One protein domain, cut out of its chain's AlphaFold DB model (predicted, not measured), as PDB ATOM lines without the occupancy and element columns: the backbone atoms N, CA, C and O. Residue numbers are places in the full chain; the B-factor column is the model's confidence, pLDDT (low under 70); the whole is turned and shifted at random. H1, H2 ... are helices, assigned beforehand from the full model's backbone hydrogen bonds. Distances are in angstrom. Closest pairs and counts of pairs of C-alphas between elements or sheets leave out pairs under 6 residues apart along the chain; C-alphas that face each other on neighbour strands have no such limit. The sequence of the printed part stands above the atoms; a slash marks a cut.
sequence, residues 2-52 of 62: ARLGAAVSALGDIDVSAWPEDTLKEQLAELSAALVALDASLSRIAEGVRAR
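Overview. This is residues 2 to 52 of the 62 residues of an uncharacterized protein of Micromonospora maris (strain DSM 45365 / JCM 31040 / NBRC 109089 / NRRL B-24793 / AB-18-032) (UniProt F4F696). A short helix, H1, and a long one, H2, make an open, uneven hook: the link at residues 13 to 20 turns the backbone round, and H2 folds back past H1 with an empty gap between them. H2 makes the long axis, and its second part reaches on past H1. The printed part has 51 residues, two named helices in the order H1, H2 and no named strand; the class is all helix. It is only just loose, close to extended, with a radius of gyration of the C-alphas of 14.7 A, and spans 47 by 21 by 11 A, only just a rod.

Arrangement. H1, residues 2 to 12, and H2, residues 21 to 50, are apart, with no C-alpha of the one within 8 A of the other. Residues 2 to 10 of H1 stand free, and so do residues 32 to 52, of which 32 to 50 belong to H2. In H1 and H2 every O i to N i+4 pair is within hydrogen-bond range.

Along the chain. H1 begins at C-alpha 2 (131.540, 241.558, 204.859) and measures 15.5 A. H2 measures 42.3 A and ends at C-alpha 50 (127.944, 219.707, 211.730).

Size, cuts and confidence. The C-alphas farthest apart, Pro 20 and Arg 52, are 47.6 A apart. The link is short, and the printed part has no cut. No printed residue is under 70 in pLDDT.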
ATOM      1  N   ALA A   2     131.638 240.279 205.594       83.00
ATOM      2  CA  ALA A   2     131.540 241.558 204.859       83.00
ATOM      3  C   ALA A   2     132.363 241.619 203.552       83.00
ATOM      4  O   ALA A   2     131.861 242.063 202.529       83.00
ATOM      5  N   ARG A   3     133.600 241.101 203.558       84.94
ATOM      6  CA  ARG A   3     134.456 241.054 202.358       84.94
ATOM      7  C   ARG A   3     133.945 240.095 201.273       84.94
ATOM      8  O   ARG A   3     134.119 240.382 200.099       84.94
ATOM      9  N   LEU A   4     133.311 238.986 201.665       85.38
ATOM     10  CA  LEU A   4     132.674 238.058 200.725       85.38
ATOM     11  C   LEU A   4     131.398 238.679 200.146       85.38
ATOM     12  O   LEU A   4     131.206 238.632 198.942       85.38
ATOM     13  N   GLY A   5     130.585 239.330 200.983       86.19
ATOM     14  CA  GLY A   5     129.415 240.085 200.526       86.19
ATOM     15  C   GLY A   5     129.788 241.183 199.528       86.19
ATOM     16  O   GLY A   5     129.204 241.249 198.457       86.19
ATOM     17  N   ALA A   6     130.827 241.972 199.822       88.75
ATOM     18  CA  ALA A   6     131.329 242.993 198.902       88.75
ATOM     19  C   ALA A   6     131.841 242.401 197.576       88.75
ATOM     20  O   ALA A   6     131.600 242.978 196.522       88.75
ATOM     21  N   ALA A   7     132.512 241.244 197.616       86.38
ATOM     22  CA  ALA A   7     132.946 240.551 196.406       86.38
ATOM     23  C   ALA A   7     131.754 240.063 195.564       86.38
ATOM     24  O   ALA A   7     131.766 240.227 194.352       86.38
ATOM     25  N   VAL A   8     130.709 239.519 196.198       88.75
ATOM     26  CA  VAL A   8     129.478 239.097 195.509       88.75
ATOM     27  C   VAL A   8     128.759 240.291 194.876       88.75
ATOM     28  O   VAL A   8     128.347 240.195 193.725       88.75
ATOM     29  N   SER A   9     128.653 241.423 195.579       88.44
ATOM     30  CA  SER A   9     128.095 242.656 195.005       88.44
ATOM     31  C   SER A   9     128.907 243.134 193.802       88.44
ATOM     32  O   SER A   9     128.329 243.388 192.753       88.44
ATOM     33  N   ALA A  10     130.238 243.159 193.915       87.38
ATOM     34  CA  ALA A  10     131.111 243.568 192.821       87.38
ATOM     35  C   ALA A  10     130.989 242.660 191.586       87.38
ATOM     36  O   ALA A  10     131.058 243.163 190.473       87.38
ATOM     37  N   LEU A  11     130.774 241.348 191.761       87.12
ATOM     38  CA  LEU A  11     130.496 240.433 190.644       87.12
ATOM     39  C   LEU A  11     129.172 240.763 189.938       87.12
ATOM     40  O   LEU A  11     129.081 240.602 188.726       87.12
ATOM     41  N   GLY A  12     128.161 241.228 190.679       86.81
ATOM     42  CA  GLY A  12     126.877 241.658 190.118       86.81
ATOM     43  C   GLY A  12     126.961 242.944 189.290       86.81
ATOM     44  O   GLY A  12     126.123 243.150 188.417       86.81
ATOM     45  N   ASP A  13     127.984 243.767 189.527       90.44
ATOM     46  CA  ASP A  13     128.227 245.019 188.801       90.44
ATOM     47  C   ASP A  13     129.057 244.819 187.511       90.44
ATOM     48  O   ASP A  13     129.308 245.780 186.780       90.44
ATOM     49  N   ILE A  14     129.509 243.593 187.215       87.50
ATOM     50  CA  ILE A  14     130.309 243.306 186.017       87.50
ATOM     51  C   ILE A  14     129.404 243.258 184.783       87.50
ATOM     52  O   ILE A  14     128.617 242.328 184.605       87.50
ATOM     53  N   ASP A  15     129.585 244.222 183.880       88.19
ATOM     54  CA  ASP A  15     129.019 244.174 182.532       88.19
ATOM     55  C   ASP A  15     129.977 243.464 181.563       88.19
ATOM     56  O   ASP A  15     131.062 243.955 181.243       88.19
ATOM     57  N   VAL A  16     129.551 242.295 181.087       89.00
ATOM     58  CA  VAL A  16     130.303 241.446 180.151       89.00
ATOM     59  C   VAL A  16     129.960 241.708 178.681       89.00
ATOM     60  O   VAL A  16     130.580 241.124 177.795       89.00
ATOM     61  N   SER A  17     128.980 242.573 178.394       91.50
ATOM     62  CA  SER A  17     128.426 242.760 177.043       91.50
ATOM     63  C   SER A  17     129.439 243.276 176.015       91.50
ATOM     64  O   SER A  17     129.292 243.017 174.821       91.50
ATOM     65  N   ALA A  18     130.483 243.972 176.472       91.00
ATOM     66  CA  ALA A  18     131.529 244.551 175.633       91.00
ATOM     67  C   ALA A  18     132.821 243.712 175.571       91.00
ATOM     68  O   ALA A  18     133.798 244.146 174.957       91.00
ATOM     69  N   TRP A  19     132.877 242.552 176.232       92.06
ATOM     70  CA  TRP A  19     134.116 241.779 176.331       92.06
ATOM     71  C   TRP A  19     134.369 240.930 175.074       92.06
ATOM     72  O   TRP A  19     133.450 240.278 174.574       92.06
ATOM     73  N   PRO A  20     135.618 240.875 174.577       93.62
ATOM     74  CA  PRO A  20     136.024 239.904 173.565       93.62
ATOM     75  C   PRO A  20     135.869 238.457 174.054       93.62
ATOM     76  O   PRO A  20     136.021 238.173 175.243       93.62
ATOM     77  N   GLU A  21     135.641 237.521 173.129       93.88
ATOM     78  CA  GLU A  21     135.443 236.097 173.451       93.88
ATOM     79  C   GLU A  21     136.632 235.476 174.206       93.88
ATOM     80  O   GLU A  21     136.432 234.700 175.140       93.88
ATOM     81  N   ASP A  22     137.865 235.840 173.849       93.88
ATOM     82  CA  ASP A  22     139.063 235.332 174.526       93.88
ATOM     83  C   ASP A  22     139.146 235.833 175.975       93.88
ATOM     84  O   ASP A  22     139.383 235.046 176.891       93.88
ATOM     85  N   THR A  23     138.822 237.110 176.210       92.25
ATOM     86  CA  THR A  23     138.720 237.680 177.562       92.25
ATOM     87  C   THR A  23     137.615 237.004 178.367       92.25
ATOM     88  O   THR A  23     137.813 236.701 179.540       92.25
ATOM     89  N   LEU A  24     136.465 236.705 177.752       92.06
ATOM     90  CA  LEU A  24     135.393 235.959 178.416       92.06
ATOM     91  C   LEU A  24     135.859 234.568 178.849       92.06
ATOM     92  O   LEU A  24     135.589 234.167 179.978       92.06
ATOM     93  N   LYS A  25     136.573 233.835 177.989       92.38
ATOM     94  CA  LYS A  25     137.087 232.495 178.313       92.38
ATOM     95  C   LYS A  25     138.089 232.524 179.463       92.38
ATOM     96  O   LYS A  25     137.983 231.695 180.365       92.38
ATOM     97  N   GLU A  26     139.028 233.466 179.447       93.62
ATOM     98  CA  GLU A  26     140.012 233.633 180.523       93.62
ATOM     99  C   GLU A  26     139.328 233.967 181.852       93.62
ATOM    100  O   GLU A  26     139.521 233.269 182.848       93.62
ATOM    101  N   GLN A  27     138.441 234.965 181.852       91.38
ATOM    102  CA  GLN A  27     137.727 235.390 183.056       91.38
ATOM    103  C   GLN A  27     136.774 234.310 183.588       91.38
ATOM    104  O   GLN A  27     136.654 234.133 184.800       91.38
ATOM    105  N   LEU A  28     136.140 233.523 182.711       90.06
ATOM    106  CA  LEU A  28     135.337 232.366 183.116       90.06
ATOM    107  C   LEU A  28     136.187 231.270 183.764       90.06
ATOM    108  O   LEU A  28     135.741 230.658 184.735       90.06
ATOM    109  N   ALA A  29     137.395 231.016 183.257       92.12
ATOM    110  CA  ALA A  29     138.303 230.039 183.852       92.12
ATOM    111  C   ALA A  29     138.757 230.482 185.252       92.12
ATOM    112  O   ALA A  29     138.724 229.685 186.193       92.12
ATOM    113  N   GLU A  30     139.109 231.760 185.413       92.06
ATOM    114  CA  GLU A  30     139.475 232.342 186.708       92.06
ATOM    115  C   GLU A  30     138.308 232.312 187.703       92.06
ATOM    116  O   GLU A  30     138.469 231.852 188.839       92.06
ATOM    117  N   LEU A  31     137.112 232.725 187.269       90.69
ATOM    118  CA  LEU A  31     135.903 232.675 188.090       90.69
ATOM    119  C   LEU A  31     135.569 231.237 188.498       90.69
ATOM    120  O   LEU A  31     135.271 230.979 189.664       90.69
ATOM    121  N   SER A  32     135.658 230.287 187.566       90.38
ATOM    122  CA  SER A  32     135.423 228.870 187.845       90.38
ATOM    123  C   SER A  32     136.388 228.340 188.909       90.38
ATOM    124  O   SER A  32     135.950 227.739 189.892       90.38
ATOM    125  N   ALA A  33     137.686 228.627 188.780       95.25
ATOM    126  CA  ALA A  33     138.687 228.227 189.766       95.25
ATOM    127  C   ALA A  33     138.414 228.843 191.150       95.25
ATOM    128  O   ALA A  33     138.494 228.149 192.170       95.25
ATOM    129  N   ALA A  34     138.040 230.125 191.192       92.06
ATOM    130  CA  ALA A  34     137.686 230.813 192.428       92.06
ATOM    131  C   ALA A  34     136.443 230.199 193.100       92.06
ATOM    132  O   ALA A  34     136.450 229.980 194.314       92.06
ATOM    133  N   LEU A  35     135.402 229.870 192.326       91.25
ATOM    134  CA  LEU A  35     134.179 229.242 192.835       91.25
ATOM    135  C   LEU A  35     134.433 227.831 193.376       91.25
ATOM    136  O   LEU A  35     133.924 227.498 194.444       91.25
ATOM    137  N   VAL A  36     135.272 227.028 192.714       95.81
ATOM    138  CA  VAL A  36     135.668 225.699 193.220       95.81
ATOM    139  C   VAL A  36     136.440 225.814 194.538       95.81
ATOM    140  O   VAL A  36     136.180 225.074 195.488       95.81
ATOM    141  N   ALA A  37     137.379 226.759 194.636       95.12
ATOM    142  CA  ALA A  37     138.133 226.984 195.870       95.12
ATOM    143  C   ALA A  37     137.233 227.468 197.024       95.12
ATOM    144  O   ALA A  37     137.427 227.078 198.187       95.12
ATOM    145  N   LEU A  38     136.240 228.307 196.706       92.50
ATOM    146  CA  LEU A  38     135.227 228.761 197.651       92.50
ATOM    147  C   LEU A  38     134.364 227.590 198.132       92.50
ATOM    148  O   LEU A  38     134.237 227.411 199.342       92.50
ATOM    149  N   ASP A  39     133.844 226.766 197.223       92.69
ATOM    150  CA  ASP A  39     133.030 225.590 197.550       92.69
ATOM    151  C   ASP A  39     133.768 224.615 198.480       92.69
ATOM    152  O   ASP A  39     133.261 224.254 199.545       92.69
ATOM    153  N   ALA A  40     135.024 224.282 198.166       94.75
ATOM    154  CA  ALA A  40     135.844 223.421 199.018       94.75
ATOM    155  C   ALA A  40     136.019 224.004 200.435       94.75
ATOM    156  O   ALA A  40     136.034 223.282 201.438       94.75
ATOM    157  N   SER A  41     136.143 225.328 200.539       94.31
ATOM    158  CA  SER A  41     136.262 226.021 201.824       94.31
ATOM    159  C   SER A  41     134.945 226.025 202.599       94.31
ATOM    160  O   SER A  41     134.955 225.747 203.799       94.31
ATOM    161  N   LEU A  42     133.819 226.274 201.927       91.25
ATOM    162  CA  LEU A  42     132.483 226.222 202.523       91.25
ATOM    163  C   LEU A  42     132.131 224.809 202.992       91.25
ATOM    164  O   LEU A  42     131.653 224.652 204.112       91.25
ATOM    165  N   SER A  43     132.460 223.782 202.208       92.06
ATOM    166  CA  SER A  43     132.279 222.375 202.573       92.06
ATOM    167  C   SER A  43     133.015 222.016 203.867       92.06
ATOM    168  O   SER A  43     132.429 221.413 204.768       92.06
ATOM    169  N   ARG A  44     134.271 222.458 204.026       93.62
ATOM    170  CA  ARG A  44     135.028 222.264 205.279       93.62
ATOM    171  C   ARG A  44     134.406 222.992 206.466       93.62
ATOM    172  O   ARG A  44     134.356 222.441 207.564       93.62
ATOM    173  N   ILE A  45     133.947 224.228 206.266       92.38
ATOM    174  CA  ILE A  45     133.280 224.999 207.323       92.38
ATOM    175  C   ILE A  45     131.980 224.304 207.735       92.38
ATOM    176  O   ILE A  45     131.755 224.116 208.928       92.38
ATOM    177  N   ALA A  46     131.161 223.883 206.768       88.94
ATOM    178  CA  ALA A  46     129.915 223.166 207.012       88.94
ATOM    179  C   ALA A  46     130.162 221.881 207.805       88.94
ATOM    180  O   ALA A  46     129.445 221.610 208.766       88.94
ATOM    181  N   GLU A  47     131.216 221.134 207.476       92.19
ATOM    182  CA  GLU A  47     131.598 219.952 208.246       92.19
ATOM    183  C   GLU A  47     131.985 220.303 209.689       92.19
ATOM    184  O   GLU A  47     131.488 219.696 210.637       92.19
ATOM    185  N   GLY A  48     132.773 221.363 209.889       93.56
ATOM    186  CA  GLY A  48     133.106 221.862 211.227       93.56
ATOM    187  C   GLY A  48     131.906 222.393 212.028       93.56
ATOM    188  O   GLY A  48     131.955 222.422 213.260       93.56
ATOM    189  N   VAL A  49     130.833 222.824 211.362       91.94
ATOM    190  CA  VAL A  49     129.557 223.216 211.986       91.94
ATOM    191  C   VAL A  49     128.753 221.969 212.371       91.94
ATOM    192  O   VAL A  49     128.319 221.862 213.519       91.94
ATOM    193  N   ARG A  50     128.634 220.984 211.468       87.38
ATOM    194  CA  ARG A  50     127.944 219.707 211.730       87.38
ATOM    195  C   ARG A  50     128.594 218.912 212.855       87.38
ATOM    196  O   ARG A  50     127.884 218.400 213.716       87.38
ATOM    197  N   ALA A  51     129.926 218.874 212.909       92.88
ATOM    198  CA  ALA A  51     130.680 218.229 213.986       92.88
ATOM    199  C   ALA A  51     130.381 218.829 215.374       92.88
ATOM    200  O   ALA A  51     130.578 218.173 216.394       92.88
ATOM    201  N   ARG A  52     129.874 220.067 215.425       92.88
ATOM    202  CA  ARG A  52     129.427 220.742 216.654       92.88
ATOM    203  C   ARG A  52     127.935 220.543 216.947       92.88
ATOM    204  O   ARG A  52     127.418 221.166 217.869       92.88
TER     205      ARG A  52